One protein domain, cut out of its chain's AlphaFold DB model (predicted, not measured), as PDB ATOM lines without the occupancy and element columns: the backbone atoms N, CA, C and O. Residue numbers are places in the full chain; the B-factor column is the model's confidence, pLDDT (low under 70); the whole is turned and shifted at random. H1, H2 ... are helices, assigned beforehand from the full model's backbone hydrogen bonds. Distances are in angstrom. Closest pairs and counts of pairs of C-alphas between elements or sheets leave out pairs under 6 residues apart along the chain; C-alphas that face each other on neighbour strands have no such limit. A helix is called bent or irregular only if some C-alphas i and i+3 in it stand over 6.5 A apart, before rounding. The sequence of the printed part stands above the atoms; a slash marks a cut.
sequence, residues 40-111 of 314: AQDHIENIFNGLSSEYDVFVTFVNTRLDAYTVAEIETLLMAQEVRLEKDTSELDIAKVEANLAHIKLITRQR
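AT A GLANCE: This is residues 40 to 111 of the 314 residues of an uncharacterized protein of Cannabis sativa (UniProt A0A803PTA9). One long helix, H3, makes the long axis, and two short helices, H1 and H2, lie over its first part to form a small compact head; residues 86 to 111 stick out from that head as a long arm. The printed part has 72 residues with three named helices, in the order H1, H2, H3, and no named strand; the class is all helix. The whole is extended, with a radius of gyration of the C-alphas of 19.3 A, and spans 65 by 20 by 17 A, the arm making the length.

HOW THE PARTS SIT: H3, residues 71 to 109, touches H1, residues 40 to 48, with its residues 71 to 74 alone. The closest C-alphas of the two, those of Ile 44 and Val 71, are 6.4 A apart. H1 and H3 run the same way at a shallow tilt of 17 degrees. H2, residues 53 to 63, is close to H3 but not clearly touching, the closest C-alphas being those of Phe 58 and Gln 81 at 7.7 A. Their tilt is steep, 42 degrees, and they run opposite ways. H2 is also close to H1 but not clearly touching, with the C-alphas of Phe 48 and Val 59 closest at 6.7 A; these two run opposite ways at a shallow tilt of 26 degrees. In H1 and H3 every O i to N i+4 pair is within hydrogen-bond range; in H2 5 of 7 are.

IN THESE COORDINATES: H3 is 57.2 A long, from C-alpha 71 at (-11.968, 45.055, 67.719) to C-alpha 109 at (10.258, 43.483, 15.077). H1 begins at C-alpha 40, at (-13.799, 40.298, 71.871), and is 12.5 A long. H2 is 14.9 A long and irregular, with C-alphas 54 and 57 being 7.4 A apart.

THE WHOLE: The two C-alphas farthest apart, those of Ala 40 and Arg 111, are 65.1 A apart. The printed part has no cut. The link from H1 to H2 is tight, and that from H2 to H3 is short. Residues 86 to 111, of which 86 to 109 belong to H3, stand free; the body without them spans 25 by 18 by 17 A. The mean pLDDT of the printed part is 83.3, and residues 107 to 111 are under 70.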
ATOM      1  N   ALA A  40     -14.457  39.567  72.958       82.00
ATOM      2  CA  ALA A  40     -13.799  40.298  71.871       82.00
ATOM      3  C   ALA A  40     -13.009  39.357  70.940       82.00
ATOM      4  O   ALA A  40     -12.949  39.599  69.739       82.00
ATOM      5  N   GLN A  41     -12.479  38.262  71.497       84.81
ATOM      6  CA  GLN A  41     -11.814  37.185  70.771       84.81
ATOM      7  C   GLN A  41     -12.759  36.502  69.766       84.81
ATOM      8  O   GLN A  41     -12.464  36.505  68.576       84.81
ATOM      9  N   ASP A  42     -13.923  36.015  70.211       86.75
ATOM     10  CA  ASP A  42     -14.932  35.364  69.356       86.75
ATOM     11  C   ASP A  42     -15.360  36.271  68.188       86.75
ATOM     12  O   ASP A  42     -15.565  35.814  67.062       86.75
ATOM     13  N   HIS A  43     -15.477  37.580  68.445       84.44
ATOM     14  CA  HIS A  43     -15.823  38.558  67.417       84.44
ATOM     15  C   HIS A  43     -14.695  38.740  66.388       84.44
ATOM     16  O   HIS A  43     -14.967  38.754  65.188       84.44
ATOM     17  N   ILE A  44     -13.437  38.823  66.836       88.38
ATOM     18  CA  ILE A  44     -12.256  38.909  65.962       88.38
ATOM     19  C   ILE A  44     -12.099  37.627  65.124       88.38
ATOM     20  O   ILE A  44     -11.849  37.707  63.922       88.38
ATOM     21  N   GLU A  45     -12.330  36.452  65.711       89.50
ATOM     22  CA  GLU A  45     -12.302  35.175  64.989       89.50
ATOM     23  C   GLU A  45     -13.433  35.075  63.954       89.50
ATOM     24  O   GLU A  45     -13.189  34.657  62.821       89.50
ATOM     25  N   ASN A  46     -14.651  35.533  64.272       87.00
ATOM     26  CA  ASN A  46     -15.739  35.603  63.291       87.00
ATOM     27  C   ASN A  46     -15.445  36.596  62.149       87.00
ATOM     28  O   ASN A  46     -15.814  36.324  61.007       87.00
ATOM     29  N   ILE A  47     -14.743  37.704  62.423       89.50
ATOM     30  CA  ILE A  47     -14.250  38.621  61.380       89.50
ATOM     31  C   ILE A  47     -13.244  37.899  60.471       89.50
ATOM     32  O   ILE A  47     -13.408  37.936  59.254       89.50
ATOM     33  N   PHE A  48     -12.242  37.206  61.027       91.50
ATOM     34  CA  PHE A  48     -11.229  36.499  60.227       91.50
ATOM     35  C   PHE A  48     -11.811  35.359  59.386       91.50
ATOM     36  O   PHE A  48     -11.438  35.219  58.223       91.50
ATOM     37  N   ASN A  49     -12.777  34.610  59.922       88.56
ATOM     38  CA  ASN A  49     -13.496  33.566  59.186       88.56
ATOM     39  C   ASN A  49     -14.325  34.109  57.999       88.56
ATOM     40  O   ASN A  49     -14.738  33.328  57.141       88.56
ATOM     41  N   GLY A  50     -14.575  35.423  57.938       87.19
ATOM     42  CA  GLY A  50     -15.257  36.098  56.829       87.19
ATOM     43  C   GLY A  50     -14.337  36.718  55.767       87.19
ATOM     44  O   GLY A  50     -14.846  37.313  54.817       87.19
ATOM     45  N   LEU A  51     -13.008  36.630  55.905       90.44
ATOM     46  CA  LEU A  51     -12.061  37.244  54.963       90.44
ATOM     47  C   LEU A  51     -11.736  36.334  53.759       90.44
ATOM     48  O   LEU A  51     -11.750  35.109  53.850       90.44
ATOM     49  N   SER A  52     -11.395  36.952  52.621       89.19
ATOM     50  CA  SER A  52     -10.797  36.263  51.460       89.19
ATOM     51  C   SER A  52      -9.356  35.835  51.774       89.19
ATOM     52  O   SER A  52      -8.673  36.510  52.543       89.19
ATOM     53  N   SER A  53      -8.845  34.793  51.109       90.38
ATOM     54  CA  SER A  53      -7.458  34.314  51.271       90.38
ATOM     55  C   SER A  53      -6.383  35.343  50.882       90.38
ATOM     56  O   SER A  53      -5.231  35.253  51.300       90.38
ATOM     57  N   GLU A  54      -6.764  36.406  50.168       88.06
ATOM     58  CA  GLU A  54      -5.952  37.623  49.978       88.06
ATOM     59  C   GLU A  54      -5.505  38.272  51.311       88.06
ATOM     60  O   GLU A  54      -4.535  39.033  51.345       88.06
ATOM     61  N   TYR A  55      -6.185  37.948  52.417       92.44
ATOM     62  CA  TYR A  55      -5.894  38.410  53.772       92.44
ATOM     63  C   TYR A  55      -5.206  37.342  54.648       92.44
ATOM     64  O   TYR A  55      -4.913  37.635  55.806       92.44
ATOM     65  N   ASP A  56      -4.856  36.152  54.136       91.75
ATOM     66  CA  ASP A  56      -4.195  35.090  54.925       91.75
ATOM     67  C   ASP A  56      -2.893  35.585  55.587       91.75
ATOM     68  O   ASP A  56      -2.593  35.275  56.743       91.75
ATOM     69  N   VAL A  57      -2.132  36.428  54.876       91.81
ATOM     70  CA  VAL A  57      -0.904  37.067  55.382       91.81
ATOM     71  C   VAL A  57      -1.205  38.061  56.512       91.81
ATOM     72  O   VAL A  57      -0.425  38.176  57.455       91.81
ATOM     73  N   PHE A  58      -2.347  38.752  56.450       93.75
ATOM     74  CA  PHE A  58      -2.802  39.681  57.485       93.75
ATOM     75  C   PHE A  58      -3.280  38.934  58.739       93.75
ATOM     76  O   PHE A  58      -2.845  39.263  59.843       93.75
ATOM     77  N   VAL A  59      -4.097  37.890  58.573       93.06
ATOM     78  CA  VAL A  59      -4.545  37.019  59.675       93.06
ATOM     79  C   VAL A  59      -3.339  36.352  60.345       93.06
ATOM     80  O   VAL A  59      -3.236  36.348  61.570       93.06
ATOM     81  N   THR A  60      -2.363  35.886  59.559       93.81
ATOM     82  CA  THR A  60      -1.090  35.367  60.086       93.81
ATOM     83  C   THR A  60      -0.322  36.437  60.864       93.81
ATOM     84  O   THR A  60       0.095  36.180  61.989       93.81
ATOM     85  N   PHE A  61      -0.163  37.648  60.316       93.31
ATOM     86  CA  PHE A  61       0.520  38.752  60.999       93.31
ATOM     87  C   PHE A  61      -0.110  39.071  62.362       93.31
ATOM     88  O   PHE A  61       0.615  39.146  63.357       93.31
ATOM     89  N   VAL A  62      -1.442  39.189  62.434       92.06
ATOM     90  CA  VAL A  62      -2.151  39.420  63.702       92.06
ATOM     91  C   VAL A  62      -1.931  38.255  64.671       92.06
ATOM     92  O   VAL A  62      -1.479  38.480  65.791       92.06
ATOM     93  N   ASN A  63      -2.136  37.012  64.225       91.31
ATOM     94  CA  ASN A  63      -1.984  35.816  65.062       91.31
ATOM     95  C   ASN A  63      -0.534  35.557  65.527       91.31
ATOM     96  O   ASN A  63      -0.326  34.817  66.487       91.31
ATOM     97  N   THR A  64       0.479  36.143  64.876       93.38
ATOM     98  CA  THR A  64       1.881  36.072  65.339       93.38
ATOM     99  C   THR A  64       2.240  37.082  66.432       93.38
ATOM    100  O   THR A  64       3.306  36.950  67.038       93.38
ATOM    101  N   ARG A  65       1.391  38.082  66.711       90.12
ATOM    102  CA  ARG A  65       1.623  39.026  67.813       90.12
ATOM    103  C   ARG A  65       1.026  38.502  69.118       90.12
ATOM    104  O   ARG A  65      -0.072  37.966  69.152       90.12
ATOM    105  N   LEU A  66       1.781  38.679  70.202       84.25
ATOM    106  CA  LEU A  66       1.414  38.239  71.556       84.25
ATOM    107  C   LEU A  66       0.508  39.242  72.293       84.25
ATOM    108  O   LEU A  66       0.092  38.986  73.421       84.25
ATOM    109  N   ASP A  67       0.251  40.397  71.682       89.00
ATOM    110  CA  ASP A  67      -0.564  41.465  72.248       89.00
ATOM    111  C   ASP A  67      -2.053  41.143  72.060       89.00
ATOM    112  O   ASP A  67      -2.477  40.765  70.970       89.00
ATOM    113  N   ALA A  68      -2.866  41.329  73.102       86.38
ATOM    114  CA  ALA A  68      -4.317  41.222  72.970       86.38
ATOM    115  C   ALA A  68      -4.866  42.439  72.211       86.38
ATOM    116  O   ALA A  68      -4.655  43.577  72.629       86.38
ATOM    117  N   TYR A  69      -5.588  42.195  71.117       89.00
ATOM    118  CA  TYR A  69      -6.164  43.239  70.271       89.00
ATOM    119  C   TYR A  69      -7.591  43.602  70.686       89.00
ATOM    120  O   TYR A  69      -8.397  42.737  71.036       89.00
ATOM    121  N   THR A  70      -7.942  44.880  70.552       91.19
ATOM    122  CA  THR A  70      -9.342  45.316  70.525       91.19
ATOM    123  C   THR A  70      -9.917  45.234  69.108       91.19
ATOM    124  O   THR A  70      -9.202  45.334  68.110       91.19
ATOM    125  N   VAL A  71     -11.244  45.103  69.005       85.81
ATOM    126  CA  VAL A  71     -11.968  45.055  67.719       85.81
ATOM    127  C   VAL A  71     -11.647  46.283  66.848       85.81
ATOM    128  O   VAL A  71     -11.341  46.133  65.670       85.81
ATOM    129  N   ALA A  72     -11.607  47.482  67.439       87.25
ATOM    130  CA  ALA A  72     -11.301  48.729  66.731       87.25
ATOM    131  C   ALA A  72      -9.853  48.791  66.188       87.25
ATOM    132  O   ALA A  72      -9.588  49.407  65.152       87.25
ATOM    133  N   GLU A  73      -8.893  48.135  66.850       92.00
ATOM    134  CA  GLU A  73      -7.531  47.997  66.318       92.00
ATOM    135  C   GLU A  73      -7.508  47.055  65.107       92.00
ATOM    136  O   GLU A  73      -6.865  47.369  64.108       92.00
ATOM    137  N   ILE A  74      -8.264  45.953  65.138       92.44
ATOM    138  CA  ILE A  74      -8.409  45.062  63.975       92.44
ATOM    139  C   ILE A  74      -9.097  45.777  62.803       92.44
ATOM    140  O   ILE A  74      -8.614  45.682  61.675       92.44
ATOM    141  N   GLU A  75     -10.155  46.554  63.049       88.94
ATOM    142  CA  GLU A  75     -10.833  47.368  62.026       88.94
ATOM    143  C   GLU A  75      -9.890  48.397  61.375       88.94
ATOM    144  O   GLU A  75      -9.836  48.514  60.148       88.94
ATOM    145  N   THR A  76      -9.101  49.126  62.172       90.56
ATOM    146  CA  THR A  76      -8.143  50.115  61.639       90.56
ATOM    147  C   THR A  76      -6.982  49.470  60.882       90.56
ATOM    148  O   THR A  76      -6.562  49.997  59.847       90.56
ATOM    149  N   LEU A  77      -6.506  48.306  61.330       92.38
ATOM    150  CA  LEU A  77      -5.497  47.517  60.621       92.38
ATOM    151  C   LEU A  77      -6.044  46.925  59.308       92.38
ATOM    152  O   LEU A  77      -5.332  46.943  58.302       92.38
ATOM    153  N   LEU A  78      -7.305  46.480  59.273       92.69
ATOM    154  CA  LEU A  78      -7.977  46.027  58.049       92.69
ATOM    155  C   LEU A  78      -8.138  47.163  57.030       92.69
ATOM    156  O   LEU A  78      -7.829  46.963  55.857       92.69
ATOM    157  N   MET A  79      -8.532  48.368  57.456       88.56
ATOM    158  CA  MET A  79      -8.597  49.533  56.556       88.56
ATOM    159  C   MET A  79      -7.220  49.899  55.976       88.56
ATOM    160  O   MET A  79      -7.113  50.215  54.790       88.56
ATOM    161  N   ALA A  80      -6.151  49.812  56.774       89.50
ATOM    162  CA  ALA A  80      -4.785  50.025  56.288       89.50
ATOM    163  C   ALA A  80      -4.324  48.929  55.301       89.50
ATOM    164  O   ALA A  80      -3.562  49.213  54.372       89.50
ATOM    165  N   GLN A  81      -4.802  47.692  55.472       91.50
ATOM    166  CA  GLN A  81      -4.558  46.580  54.551       91.50
ATOM    167  C   GLN A  81      -5.367  46.715  53.245       91.50
ATOM    168  O   GLN A  81      -4.800  46.461  52.186       91.50
ATOM    169  N   GLU A  82      -6.631  47.168  53.277       89.25
ATOM    170  CA  GLU A  82      -7.449  47.412  52.069       89.25
ATOM    171  C   GLU A  82      -6.768  48.437  51.143       89.25
ATOM    172  O   GLU A  82      -6.552  48.159  49.963       89.25
ATOM    173  N   VAL A  83      -6.318  49.574  51.696       89.06
ATOM    174  CA  VAL A  83      -5.590  50.625  50.951       89.06
ATOM    175  C   VAL A  83      -4.287  50.104  50.330       89.06
ATOM    176  O   VAL A  83      -3.897  50.529  49.241       89.06
ATOM    177  N   ARG A  84      -3.603  49.170  51.002       87.00
ATOM    178  CA  ARG A  84      -2.411  48.525  50.443       87.00
ATOM    179  C   ARG A  84      -2.745  47.545  49.322       87.00
ATOM    180  O   ARG A  84      -2.088  47.600  48.291       87.00
ATOM    181  N   LEU A  85      -3.753  46.690  49.492       86.50
ATOM    182  CA  LEU A  85      -4.155  45.725  48.463       86.50
ATOM    183  C   LEU A  85      -4.655  46.426  47.189       86.50
ATOM    184  O   LEU A  85      -4.330  45.979  46.090       86.50
ATOM    185  N   GLU A  86      -5.364  47.554  47.306       85.12
ATOM    186  CA  GLU A  86      -5.772  48.367  46.148       85.12
ATOM    187  C   GLU A  86      -4.558  48.922  45.374       85.12
ATOM    188  O   GLU A  86      -4.532  48.873  44.142       85.12
ATOM    189  N   LYS A  87      -3.495  49.353  46.072       81.38
ATOM    190  CA  LYS A  87      -2.230  49.722  45.417       81.38
ATOM    191  C   LYS A  87      -1.547  48.506  44.787       81.38
ATOM    192  O   LYS A  87      -1.251  48.535  43.592       81.38
ATOM    193  N   ASP A  88      -1.296  47.466  45.578       77.06
ATOM    194  CA  ASP A  88      -0.478  46.311  45.195       77.06
ATOM    195  C   ASP A  88      -1.103  45.554  43.999       77.06
ATOM    196  O   ASP A  88      -0.381  45.076  43.124       77.06
ATOM    197  N   THR A  89      -2.440  45.525  43.883       75.94
ATOM    198  CA  THR A  89      -3.150  44.990  42.701       75.94
ATOM    199  C   THR A  89      -3.045  45.894  41.470       75.94
ATOM    200  O   THR A  89      -2.784  45.388  40.377       75.94
ATOM    201  N   SER A  90      -3.178  47.218  41.624       73.81
ATOM    202  CA  SER A  90      -3.046  48.163  40.502       73.81
ATOM    203  C   SER A  90      -1.651  48.138  39.861       73.81
ATOM    204  O   SER A  90      -1.525  48.204  38.638       73.81
ATOM    205  N   GLU A  91      -0.602  47.966  40.670       71.19
ATOM    206  CA  GLU A  91       0.791  47.878  40.213       71.19
ATOM    207  C   GLU A  91       1.043  46.572  39.432       71.19
ATOM    208  O   GLU A  91       1.731  46.568  38.408       71.19
ATOM    209  N   LEU A  92       0.395  45.479  39.853       71.44
ATOM    210  CA  LEU A  92       0.447  44.172  39.194       71.44
ATOM    211  C   LEU A  92      -0.236  44.182  37.815       71.44
ATOM    212  O   LEU A  92       0.303  43.621  36.856       71.44
ATOM    213  N   ASP A  93      -1.390  44.843  37.685       72.69
ATOM    214  CA  ASP A  93      -2.082  44.981  36.396       72.69
ATOM    215  C   ASP A  93      -1.303  45.872  35.411       72.69
ATOM    216  O   ASP A  93      -1.215  45.530  34.226       72.69
ATOM    217  N   ILE A  94      -0.655  46.947  35.880       75.25
ATOM    218  CA  ILE A  94       0.242  47.774  35.048       75.25
ATOM    219  C   ILE A  94       1.406  46.928  34.514       75.25
ATOM    220  O   ILE A  94       1.584  46.833  33.297       75.25
ATOM    221  N   ALA A  95       2.143  46.236  35.391       72.94
ATOM    222  CA  ALA A  95       3.275  45.392  34.995       72.94
ATOM    223  C   ALA A  95       2.872  44.293  33.988       72.94
ATOM    224  O   ALA A  95       3.614  43.968  33.056       72.94
ATOM    225  N   LYS A  96       1.662  43.744  34.131       74.00
ATOM    226  CA  LYS A  96       1.090  42.732  33.232       74.00
ATOM    227  C   LYS A  96       0.727  43.305  31.856       74.00
ATOM    228  O   LYS A  96       0.948  42.637  30.842       74.00
ATOM    229  N   VAL A  97       0.218  44.536  31.789       76.75
ATOM    230  CA  VAL A  97      -0.007  45.259  30.522       76.75
ATOM    231  C   VAL A  97       1.321  45.584  29.831       76.75
ATOM    232  O   VAL A  97       1.445  45.368  28.623       76.75
ATOM    233  N   GLU A  98       2.337  46.024  30.576       74.25
ATOM    234  CA  GLU A  98       3.664  46.327  30.023       74.25
ATOM    235  C   GLU A  98       4.379  45.083  29.479       74.25
ATOM    236  O   GLU A  98       4.907  45.125  28.363       74.25
ATOM    237  N   ALA A  99       4.331  43.955  30.194       71.12
ATOM    238  CA  ALA A  99       4.885  42.682  29.727       71.12
ATOM    239  C   ALA A  99       4.228  42.212  28.412       71.12
ATOM    240  O   ALA A  99       4.921  41.829  27.465       71.12
ATOM    241  N   ASN A 100       2.898  42.319  28.312       75.56
ATOM    242  CA  ASN A 100       2.163  42.017  27.082       75.56
ATOM    243  C   ASN A 100       2.561  42.961  25.931       75.56
ATOM    244  O   ASN A 100       2.792  42.507  24.807       75.56
ATOM    245  N   LEU A 101       2.706  44.262  26.201       81.44
ATOM    246  CA  LEU A 101       3.145  45.249  25.210       81.44
ATOM    247  C   LEU A 101       4.586  44.991  24.731       81.44
ATOM    248  O   LEU A 101       4.872  45.147  23.541       81.44
ATOM    249  N   ALA A 102       5.490  44.581  25.623       75.12
ATOM    250  CA  ALA A 102       6.857  44.198  25.276       75.12
ATOM    251  C   ALA A 102       6.885  42.947  24.379       75.12
ATOM    252  O   ALA A 102       7.565  42.943  23.351       75.12
ATOM    253  N   HIS A 103       6.082  41.929  24.701       75.50
ATOM    254  CA  HIS A 103       5.949  40.719  23.885       75.50
ATOM    255  C   HIS A 103       5.406  41.029  22.474       75.50
ATOM    256  O   HIS A 103       5.955  40.557  21.477       75.50
ATOM    257  N   ILE A 104       4.401  41.906  22.363       77.62
ATOM    258  CA  ILE A 104       3.872  42.372  21.067       77.62
ATOM    259  C   ILE A 104       4.942  43.135  20.263       77.62
ATOM    260  O   ILE A 104       5.084  42.891  19.064       77.62
ATOM    261  N   LYS A 105       5.735  44.009  20.905       74.88
ATOM    262  CA  LYS A 105       6.844  44.747  20.258       74.88
ATOM    263  C   LYS A 105       7.960  43.833  19.733       74.88
ATOM    264  O   LYS A 105       8.608  44.180  18.746       74.88
ATOM    265  N   LEU A 106       8.191  42.682  20.368       73.94
ATOM    266  CA  LEU A 106       9.122  41.666  19.866       73.94
ATOM    267  C   LEU A 106       8.539  40.936  18.647       73.94
ATOM    268  O   LEU A 106       9.213  40.834  17.624       73.94
ATOM    269  N   ILE A 107       7.267  40.521  18.706       68.31
ATOM    270  CA  ILE A 107       6.572  39.868  17.580       68.31
ATOM    271  C   ILE A 107       6.542  40.757  16.325       68.31
ATOM    272  O   ILE A 107       6.652  40.238  15.214       68.31
ATOM    273  N   THR A 108       6.400  42.081  16.466       58.94
ATOM    274  CA  THR A 108       6.421  42.988  15.307       58.94
ATOM    275  C   THR A 108       7.823  43.171  14.728       58.94
ATOM    276  O   THR A 108       7.969  43.023  13.518       58.94
ATOM    277  N   ARG A 109       8.859  43.388  15.554       57.34
ATOM    278  CA  ARG A 109      10.258  43.483  15.077       57.34
ATOM    279  C   ARG A 109      10.768  42.199  14.420       57.34
ATOM    280  O   ARG A 109      11.572  42.263  13.498       57.34
ATOM    281  N   GLN A 110      10.264  41.031  14.824       54.25
ATOM    282  CA  GLN A 110      10.608  39.755  14.183       54.25
ATOM    283  C   GLN A 110      10.111  39.649  12.720       54.25
ATOM    284  O   GLN A 110      10.453  38.686  12.034       54.25
ATOM    285  N   ARG A 111       9.299  40.604  12.229       54.75
ATOM    286  CA  ARG A 111       8.813  40.652  10.837       54.75
ATOM    287  C   ARG A 111       9.564  41.621   9.922       54.75
ATOM    288  O   ARG A 111       9.209  41.681   8.747       54.75
TER     289      ARG A 111